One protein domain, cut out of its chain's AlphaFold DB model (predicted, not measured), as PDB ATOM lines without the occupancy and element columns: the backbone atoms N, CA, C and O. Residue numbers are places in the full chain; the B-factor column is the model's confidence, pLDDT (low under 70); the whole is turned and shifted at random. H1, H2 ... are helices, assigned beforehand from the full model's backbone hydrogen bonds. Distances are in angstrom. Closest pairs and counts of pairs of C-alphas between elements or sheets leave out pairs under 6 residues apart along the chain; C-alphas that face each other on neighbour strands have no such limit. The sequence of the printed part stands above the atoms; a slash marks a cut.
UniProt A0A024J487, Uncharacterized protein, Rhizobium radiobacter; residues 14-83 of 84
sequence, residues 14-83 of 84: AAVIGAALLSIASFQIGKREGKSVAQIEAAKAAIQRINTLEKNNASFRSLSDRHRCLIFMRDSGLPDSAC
ATOM      1  N   ALA A  14     154.663 166.482 109.152       82.69
ATOM      2  CA  ALA A  14     155.049 167.888 109.233       82.69
ATOM      3  C   ALA A  14     156.319 168.093 110.077       82.69
ATOM      4  O   ALA A  14     157.190 168.868 109.686       82.69
ATOM      5  N   ALA A  15     156.462 167.366 111.188       87.25
ATOM      6  CA  ALA A  15     157.648 167.422 112.040       87.25
ATOM      7  C   ALA A  15     158.902 166.912 111.314       87.25
ATOM      8  O   ALA A  15     159.948 167.557 111.371       87.25
ATOM      9  N   VAL A  16     158.793 165.799 110.582       89.00
ATOM     10  CA  VAL A  16     159.904 165.246 109.788       89.00
ATOM     11  C   VAL A  16     160.334 166.222 108.694       89.00
ATOM     12  O   VAL A  16     161.527 166.468 108.523       89.00
ATOM     13  N   ILE A  17     159.373 166.825 107.988       89.62
ATOM     14  CA  ILE A  17     159.665 167.828 106.957       89.62
ATOM     15  C   ILE A  17     160.337 169.058 107.581       89.62
ATOM     16  O   ILE A  17     161.349 169.528 107.064       89.62
ATOM     17  N   GLY A  18     159.825 169.551 108.711       89.44
ATOM     18  CA  GLY A  18     160.411 170.684 109.427       89.44
ATOM     19  C   GLY A  18     161.852 170.421 109.871       89.44
ATOM     20  O   GLY A  18     162.733 171.243 109.623       89.44
ATOM     21  N   ALA A  19     162.115 169.250 110.455       86.81
ATOM     22  CA  ALA A  19     163.457 168.848 110.863       86.81
ATOM     23  C   ALA A  19     164.415 168.745 109.665       86.81
ATOM     24  O   ALA A  19     165.521 169.281 109.717       86.81
ATOM     25  N   ALA A  20     163.978 168.135 108.559       86.88
ATOM     26  CA  ALA A  20     164.791 168.014 107.351       86.88
ATOM     27  C   ALA A  20     165.173 169.388 106.772       86.88
ATOM     28  O   ALA A  20     166.331 169.609 106.417       86.88
ATOM     29  N   LEU A  21     164.228 170.333 106.724       86.44
ATOM     30  CA  LEU A  21     164.488 171.692 106.245       86.44
ATOM     31  C   LEU A  21     165.494 172.432 107.134       86.44
ATOM     32  O   LEU A  21     166.419 173.059 106.615       86.44
ATOM     33  N   LEU A  22     165.355 172.321 108.457       84.19
ATOM     34  CA  LEU A  22     166.299 172.915 109.406       84.19
ATOM     35  C   LEU A  22     167.700 172.305 109.276       84.19
ATOM     36  O   LEU A  22     168.685 173.045 109.284       84.19
ATOM     37  N   SER A  23     167.810 170.986 109.093       78.50
ATOM     38  CA  SER A  23     169.091 170.310 108.846       78.50
ATOM     39  C   SER A  23     169.747 170.754 107.536       78.50
ATOM     40  O   SER A  23     170.948 171.007 107.503       78.50
ATOM     41  N   ILE A  24     168.982 170.909 106.452       78.88
ATOM     42  CA  ILE A  24     169.522 171.385 105.167       78.88
ATOM     43  C   ILE A  24     169.993 172.840 105.283       78.88
ATOM     44  O   ILE A  24     171.077 173.179 104.804       78.88
ATOM     45  N   ALA A  25     169.203 173.698 105.935       74.50
ATOM     46  CA  ALA A  25     169.553 175.099 106.144       74.50
ATOM     47  C   ALA A  25     170.830 175.242 106.984       74.50
ATOM     48  O   ALA A  25     171.754 175.951 106.585       74.50
ATOM     49  N   SER A  26     170.920 174.513 108.096       69.81
ATOM     50  CA  SER A  26     172.112 174.501 108.952       69.81
ATOM     51  C   SER A  26     173.338 173.924 108.239       69.81
ATOM     52  O   SER A  26     174.423 174.481 108.374       69.81
ATOM     53  N   PHE A  27     173.187 172.899 107.395       71.50
ATOM     54  CA  PHE A  27     174.295 172.374 106.590       71.50
ATOM     55  C   PHE A  27     174.795 173.379 105.539       71.50
ATOM     56  O   PHE A  27     175.998 173.508 105.317       71.50
ATOM     57  N   GLN A  28     173.889 174.122 104.898       70.00
ATOM     58  CA  GLN A  28     174.244 175.162 103.923       70.00
ATOM     59  C   GLN A  28     174.918 176.371 104.587       70.00
ATOM     60  O   GLN A  28     175.884 176.906 104.040       70.00
ATOM     61  N   ILE A  29     174.443 176.780 105.767       69.31
ATOM     62  CA  ILE A  29     175.056 177.846 106.575       69.31
ATOM     63  C   ILE A  29     176.436 177.398 107.071       69.31
ATOM     64  O   ILE A  29     177.422 178.091 106.827       69.31
ATOM     65  N   GLY A  30     176.540 176.186 107.624       60.72
ATOM     66  CA  GLY A  30     177.810 175.593 108.044       60.72
ATOM     67  C   GLY A  30     178.809 175.436 106.893       60.72
ATOM     68  O   GLY A  30     180.002 175.644 107.079       60.72
ATOM     69  N   LYS A  31     178.353 175.164 105.662       58.28
ATOM     70  CA  LYS A  31     179.213 175.176 104.463       58.28
ATOM     71  C   LYS A  31     179.780 176.560 104.136       58.28
ATOM     72  O   LYS A  31     180.892 176.650 103.611       58.28
ATOM     73  N   ARG A  32     179.027 177.633 104.394       54.94
ATOM     74  CA  ARG A  32     179.506 179.011 104.201       54.94
ATOM     75  C   ARG A  32     180.502 179.403 105.286       54.94
ATOM     76  O   ARG A  32     181.532 179.982 104.954       54.94
ATOM     77  N   GLU A  33     180.238 179.014 106.527       53.00
ATOM     78  CA  GLU A  33     181.150 179.241 107.651       53.00
ATOM     79  C   GLU A  33     182.429 178.400 107.544       53.00
ATOM     80  O   GLU A  33     183.523 178.910 107.740       53.00
ATOM     81  N   GLY A  34     182.353 177.140 107.113       55.59
ATOM     82  CA  GLY A  34     183.542 176.316 106.865       55.59
ATOM     83  C   GLY A  34     184.447 176.892 105.768       55.59
ATOM     84  O   GLY A  34     185.671 176.821 105.868       55.59
ATOM     85  N   LYS A  35     183.863 177.533 104.743       53.09
ATOM     86  CA  LYS A  35     184.625 178.258 103.713       53.09
ATOM     87  C   LYS A  35     185.276 179.537 104.237       53.09
ATOM     88  O   LYS A  35     186.356 179.877 103.755       53.09
ATOM     89  N   SER A  36     184.636 180.266 105.149       53.41
ATOM     90  CA  SER A  36     185.242 181.462 105.744       53.41
ATOM     91  C   SER A  36     186.313 181.088 106.764       53.41
ATOM     92  O   SER A  36     187.383 181.680 106.739       53.41
ATOM     93  N   VAL A  37     186.095 180.054 107.579       57.44
ATOM     94  CA  VAL A  37     187.092 179.540 108.530       57.44
ATOM     95  C   VAL A  37     188.339 179.031 107.803       57.44
ATOM     96  O   VAL A  37     189.441 179.409 108.187       57.44
ATOM     97  N   ALA A  38     188.197 178.282 106.704       60.12
ATOM     98  CA  ALA A  38     189.344 177.828 105.909       60.12
ATOM     99  C   ALA A  38     190.140 178.990 105.279       60.12
ATOM    100  O   ALA A  38     191.366 178.946 105.222       60.12
ATOM    101  N   GLN A  39     189.461 180.052 104.834       56.62
ATOM    102  CA  GLN A  39     190.126 181.258 104.323       56.62
ATOM    103  C   GLN A  39     190.809 182.060 105.437       56.62
ATOM    104  O   GLN A  39     191.906 182.569 105.235       56.62
ATOM    105  N   ILE A  40     190.202 182.135 106.624       61.00
ATOM    106  CA  ILE A  40     190.800 182.768 107.808       61.00
ATOM    107  C   ILE A  40     192.031 181.984 108.271       61.00
ATOM    108  O   ILE A  40     193.036 182.583 108.644       61.00
ATOM    109  N   GLU A  41     191.987 180.655 108.228       62.31
ATOM    110  CA  GLU A  41     193.115 179.800 108.593       62.31
ATOM    111  C   GLU A  41     194.263 179.909 107.580       62.31
ATOM    112  O   GLU A  41     195.418 180.067 107.982       62.31
ATOM    113  N   ALA A  42     193.954 179.941 106.279       62.09
ATOM    114  CA  ALA A  42     194.935 180.213 105.228       62.09
ATOM    115  C   ALA A  42     195.566 181.609 105.382       62.09
ATOM    116  O   ALA A  42     196.792 181.738 105.363       62.09
ATOM    117  N   ALA A  43     194.755 182.641 105.639       62.03
ATOM    118  CA  ALA A  43     195.241 183.994 105.906       62.03
ATOM    119  C   ALA A  43     196.107 184.053 107.178       62.03
ATOM    120  O   ALA A  43     197.157 184.692 107.192       62.03
ATOM    121  N   LYS A  44     195.729 183.337 108.245       69.38
ATOM    122  CA  LYS A  44     196.516 183.245 109.486       69.38
ATOM    123  C   LYS A  44     197.870 182.570 109.252       69.38
ATOM    124  O   LYS A  44     198.880 183.031 109.792       69.38
ATOM    125  N   ALA A  45     197.908 181.509 108.449       71.69
ATOM    126  CA  ALA A  45     199.148 180.834 108.077       71.69
ATOM    127  C   ALA A  45     200.065 181.745 107.241       71.69
ATOM    128  O   ALA A  45     201.267 181.813 107.512       71.69
ATOM    129  N   ALA A  46     199.502 182.502 106.293       70.56
ATOM    130  CA  ALA A  46     200.235 183.493 105.506       70.56
ATOM    131  C   ALA A  46     200.820 184.610 106.394       70.56
ATOM    132  O   ALA A  46     202.013 184.913 106.306       70.56
ATOM    133  N   ILE A  47     200.040 185.152 107.344       73.06
ATOM    134  CA  ILE A  47     200.525 186.151 108.317       73.06
ATOM    135  C   ILE A  47     201.684 185.593 109.154       73.06
ATOM    136  O   ILE A  47     202.683 186.284 109.362       73.06
ATOM    137  N   GLN A  48     201.599 184.345 109.631       76.00
ATOM    138  CA  GLN A  48     202.697 183.743 110.395       76.00
ATOM    139  C   GLN A  48     203.979 183.586 109.568       76.00
ATOM    140  O   GLN A  48     205.076 183.840 110.083       76.00
ATOM    141  N   ARG A  49     203.864 183.207 108.289       69.19
ATOM    142  CA  ARG A  49     205.018 183.121 107.382       69.19
ATOM    143  C   ARG A  49     205.644 184.487 107.136       69.19
ATOM    144  O   ARG A  49     206.864 184.603 107.212       69.19
ATOM    145  N   ILE A  50     204.837 185.525 106.937       72.06
ATOM    146  CA  ILE A  50     205.339 186.893 106.768       72.06
ATOM    147  C   ILE A  50     206.015 187.402 108.036       72.06
ATOM    148  O   ILE A  50     207.120 187.918 107.943       72.06
ATOM    149  N   ASN A  51     205.438 187.182 109.220       73.38
ATOM    150  CA  ASN A  51     206.072 187.565 110.489       73.38
ATOM    151  C   ASN A  51     207.438 186.876 110.667       73.38
ATOM    152  O   ASN A  51     208.403 187.470 111.147       73.38
ATOM    153  N   THR A  52     207.539 185.621 110.222       73.75
ATOM    154  CA  THR A  52     208.802 184.872 110.223       73.75
ATOM    155  C   THR A  52     209.812 185.471 109.244       73.75
ATOM    156  O   THR A  52     210.977 185.633 109.608       73.75
ATOM    157  N   LEU A  53     209.385 185.828 108.029       70.75
ATOM    158  CA  LEU A  53     210.237 186.472 107.026       70.75
ATOM    159  C   LEU A  53     210.665 187.879 107.458       70.75
ATOM    160  O   LEU A  53     211.820 188.242 107.285       70.75
ATOM    161  N   GLU A  54     209.785 188.648 108.087       68.19
ATOM    162  CA  GLU A  54     210.091 189.985 108.591       68.19
ATOM    163  C   GLU A  54     211.151 189.955 109.700       68.19
ATOM    164  O   GLU A  54     212.058 190.789 109.718       68.19
ATOM    165  N   LYS A  55     211.085 188.961 110.595       73.06
ATOM    166  CA  LYS A  55     212.058 188.794 111.686       73.06
ATOM    167  C   LYS A  55     213.390 188.198 111.241       73.06
ATOM    168  O   LYS A  55     214.419 188.567 111.796       73.06
ATOM    169  N   ASN A  56     213.379 187.277 110.278       71.88
ATOM    170  CA  ASN A  56     214.559 186.465 109.954       71.88
ATOM    171  C   ASN A  56     215.178 186.768 108.585       71.88
ATOM    172  O   ASN A  56     216.245 186.241 108.279       71.88
ATOM    173  N   ASN A  57     214.543 187.594 107.750       68.06
ATOM    174  CA  ASN A  57     215.002 187.847 106.390       68.06
ATOM    175  C   ASN A  57     215.201 189.348 106.140       68.06
ATOM    176  O   ASN A  57     214.261 190.106 105.888       68.06
ATOM    177  N   ALA A  58     216.465 189.775 106.172       68.62
ATOM    178  CA  ALA A  58     216.852 191.160 105.916       68.62
ATOM    179  C   ALA A  58     216.411 191.650 104.525       68.62
ATOM    180  O   ALA A  58     216.029 192.812 104.393       68.62
ATOM    181  N   SER A  59     216.380 190.763 103.524       68.62
ATOM    182  CA  SER A  59     215.893 191.074 102.173       68.62
ATOM    183  C   SER A  59     214.380 191.281 102.124       68.62
ATOM    184  O   SER A  59     213.885 191.977 101.248       68.62
ATOM    185  N   PHE A  60     213.626 190.700 103.062       67.38
ATOM    186  CA  PHE A  60     212.186 190.935 103.163       67.38
ATOM    187  C   PHE A  60     211.893 192.269 103.863       67.38
ATOM    188  O   PHE A  60     211.035 193.043 103.434       67.38
ATOM    189  N   ARG A  61     212.676 192.588 104.901       67.00
ATOM    190  CA  ARG A  61     212.623 193.869 105.624       67.00
ATOM    191  C   ARG A  61     213.162 195.059 104.815       67.00
ATOM    192  O   ARG A  61     212.956 196.202 105.210       67.00
ATOM    193  N   SER A  62     213.858 194.827 103.708       77.69
ATOM    194  CA  SER A  62     214.282 195.895 102.795       77.69
ATOM    195  C   SER A  62     213.279 196.169 101.669       77.69
ATOM    196  O   SER A  62     213.407 197.184 100.988       77.69
ATOM    197  N   LEU A  63     212.262 195.315 101.480       80.12
ATOM    198  CA  LEU A  63     211.176 195.559 100.521       80.12
ATOM    199  C   LEU A  63     210.313 196.743 100.969       80.12
ATOM    200  O   LEU A  63     210.107 196.938 102.169       80.12
ATOM    201  N   SER A  64     209.769 197.488 100.005       81.56
ATOM    202  CA  SER A  64     208.758 198.520 100.263       81.56
ATOM    203  C   SER A  64     207.455 197.903 100.774       81.56
ATOM    204  O   SER A  64     207.126 196.762 100.436       81.56
ATOM    205  N   ASP A  65     206.685 198.662 101.553       81.00
ATOM    206  CA  ASP A  65     205.429 198.181 102.150       81.00
ATOM    207  C   ASP A  65     204.442 197.669 101.089       81.00
ATOM    208  O   ASP A  65     203.802 196.634 101.280       81.00
ATOM    209  N   ARG A  66     204.428 198.296  99.905       83.81
ATOM    210  CA  ARG A  66     203.671 197.830  98.732       83.81
ATOM    211  C   ARG A  66     204.086 196.431  98.277       83.81
ATOM    212  O   ARG A  66     203.233 195.587  98.029       83.81
ATOM    213  N   HIS A  67     205.386 196.145  98.201       84.38
ATOM    214  CA  HIS A  67     205.866 194.813  97.815       84.38
ATOM    215  C   HIS A  67     205.540 193.753  98.867       84.38
ATOM    216  O   HIS A  67     205.191 192.626  98.514       84.38
ATOM    217  N   ARG A  68     205.613 194.102 100.156       80.94
ATOM    218  CA  ARG A  68     205.205 193.188 101.233       80.94
ATOM    219  C   ARG A  68     203.709 192.893 101.173       80.94
ATOM    220  O   ARG A  68     203.321 191.735 101.312       80.94
ATOM    221  N   CYS A  69     202.897 193.915 100.897       82.19
ATOM    222  CA  CYS A  69     201.460 193.775 100.691       82.19
ATOM    223  C   CYS A  69     201.149 192.843  99.508       82.19
ATOM    224  O   CYS A  69     200.407 191.881  99.678       82.19
ATOM    225  N   LEU A  70     201.783 193.033  98.345       85.38
ATOM    226  CA  LEU A  70     201.568 192.167  97.174       85.38
ATOM    227  C   LEU A  70     201.928 190.699  97.448       85.38
ATOM    228  O   LEU A  70     201.211 189.786  97.041       85.38
ATOM    229  N   ILE A  71     203.017 190.447  98.182       83.81
ATOM    230  CA  ILE A  71     203.398 189.081  98.569       83.81
ATOM    231  C   ILE A  71     202.333 188.456  99.480       83.81
ATOM    232  O   ILE A  71     201.999 187.285  99.298       83.81
ATOM    233  N   PHE A  72     201.779 189.227 100.420       79.75
ATOM    234  CA  PHE A  72     200.701 188.775 101.301       79.75
ATOM    235  C   PHE A  72     199.407 188.458 100.551       79.75
ATOM    236  O   PHE A  72     198.802 187.407 100.785       79.75
ATOM    237  N   MET A  73     198.999 189.341  99.639       82.69
ATOM    238  CA  MET A  73     197.785 189.166  98.842       82.69
ATOM    239  C   MET A  73     197.895 187.929  97.951       82.69
ATOM    240  O   MET A  73     196.997 187.087  97.965       82.69
ATOM    241  N   ARG A  74     199.051 187.733  97.301       80.69
ATOM    242  CA  ARG A  74     199.334 186.537  96.498       80.69
ATOM    243  C   ARG A  74     199.334 185.246  97.319       80.69
ATOM    244  O   ARG A  74     198.769 184.257  96.860       80.69
ATOM    245  N   ASP A  75     199.953 185.234  98.503       78.19
ATOM    246  CA  ASP A  75     200.000 184.034  99.365       78.19
ATOM    247  C   ASP A  75     198.614 183.686  99.937       78.19
ATOM    248  O   ASP A  75     198.303 182.519 100.168       78.19
ATOM    249  N   SER A  76     197.752 184.692 100.104       71.31
ATOM    250  CA  SER A  76     196.391 184.524 100.627       71.31
ATOM    251  C   SER A  76     195.330 184.308  99.534       71.31
ATOM    252  O   SER A  76     194.180 184.011  99.853       71.31
ATOM    253  N   GLY A  77     195.689 184.450  98.251       74.50
ATOM    254  CA  GLY A  77     194.750 184.383  97.124       74.50
ATOM    255  C   GLY A  77     193.785 185.574  97.042       74.50
ATOM    256  O   GLY A  77     192.701 185.447  96.473       74.50
ATOM    257  N   LEU A  78     194.153 186.714  97.634       79.50
ATOM    258  CA  LEU A  78     193.378 187.955  97.631       79.50
ATOM    259  C   LEU A  78     193.819 188.879  96.471       79.50
ATOM    260  O   LEU A  78     194.941 188.761  95.984       79.50
ATOM    261  N   PRO A  79     192.954 189.806  96.012       78.31
ATOM    262  CA  PRO A  79     193.238 190.651  94.850       78.31
ATOM    263  C   PRO A  79     194.243 191.776  95.139       78.31
ATOM    264  O   PRO A  79     194.019 192.591  96.028       78.31
ATOM    265  N   ASP A  80     195.281 191.906  94.312       78.38
ATOM    266  CA  ASP A  80     196.374 192.890  94.463       78.38
ATOM    267  C   ASP A  80     195.930 194.367  94.518       78.38
ATOM    268  O   ASP A  80     196.684 195.225  94.973       78.38
ATOM    269  N   SER A  81     194.691 194.677  94.123       77.38
ATOM    270  CA  SER A  81     194.102 196.023  94.176       77.38
ATOM    271  C   SER A  81     193.969 196.605  95.588       77.38
ATOM    272  O   SER A  81     193.650 197.779  95.719       77.38
ATOM    273  N   ALA A  82     194.160 195.810  96.647       73.69
ATOM    274  CA  ALA A  82     194.171 196.326  98.019       73.69
ATOM    275  C   ALA A  82     195.543 196.883  98.455       73.69
ATOM    276  O   ALA A  82     195.670 197.346  99.586       73.69
ATOM    277  N   CYS A  83     196.561 196.798  97.591       79.38
ATOM    278  CA  CYS A  83     197.931 197.247  97.860       79.38
ATOM    279  C   CYS A  83     198.325 198.522  97.097       79.38
ATOM    280  O   CYS A  83     199.514 198.856  97.066       79.38
TER     281      CYS A  83
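What this domain is: This is residues 14 to 83 of the 84 residues of an uncharacterized protein of Rhizobium radiobacter (UniProt A0A024J487). One long helix, H1, makes the length of the model, and near its last residues the chain folds back so that a short helix, H3, packs on it slantwise with tiny H4 on the far side of H3. The first part of H1, residues 14 to 38, sticks out free as a long arm from this small, more compact body. The printed part has 70 residues with four named helices, in the order H1, H2, H3, H4, and no named strand; the class is all helix. The whole is extended, with a radius of gyration of the C-alphas of 19.7 A, and its C-alphas span 66 by 25 by 10 A.

How they stand to each other: H1, residues 14 to 56, is the longest helix, and its residues 14 to 38 stand free. H3, residues 65 to 76, touches H1; their closest C-alphas, those of Ala 43 and Ser 76, are 5.4 A apart. H1 touches H3 with its residues 39 to 50 alone, and H3 touches H1 with its residues 72 to 76 alone. The two helices run opposite ways at a steep tilt of 40 degrees. H2, residues 58 to 61, touches H1 only at the corner by their link, with residues 53 to 55 of H1 alone; the closest C-alphas are those of Glu 54 and Arg 61, at 5.5 A. H2 and H3 are close but not clearly touching, the closest C-alphas being those of Phe 60 and Arg 68, 7.6 A apart. H4, residues 80 to 83, touches H3, with the C-alphas of Cys 69 and Cys 83 closest at 5.7 A. H4 is apart from H1 and from H2. In H1 and H3 every pair of O i and N i+4 is within hydrogen-bond range; H2 and H4 are too short for such a pair, and in each the one pair of O i and N i+3 is within range.

Where its parts are: H1 begins at C-alpha 14, at (155.049, 167.888, 109.233), and ends at C-alpha 56, at (214.559, 186.465, 109.954), 62.3 A from first to last C-alpha. H3 is 16.4 A long from C-alpha 65 to C-alpha 76. H2 and H4 have 4 residues each, and H4 ends at C-alpha 83, at (197.931, 197.247, 97.860).

The domain as a whole: The two C-alphas farthest apart, those of Ala 14 and Ala 58, are 66.1 A apart, and the outline is a rod. Without the free stretch the body has 45 residues and spans 28 by 22 by 9 A. The printed part has no cut, and the links H1 to H2, H2 to H3 and H3 to H4 are tight. The mean pLDDT of the printed part is 73.3; it is under 70 at residue 26, residues 29 to 44, residue 49, residue 54 and residues 57 to 61.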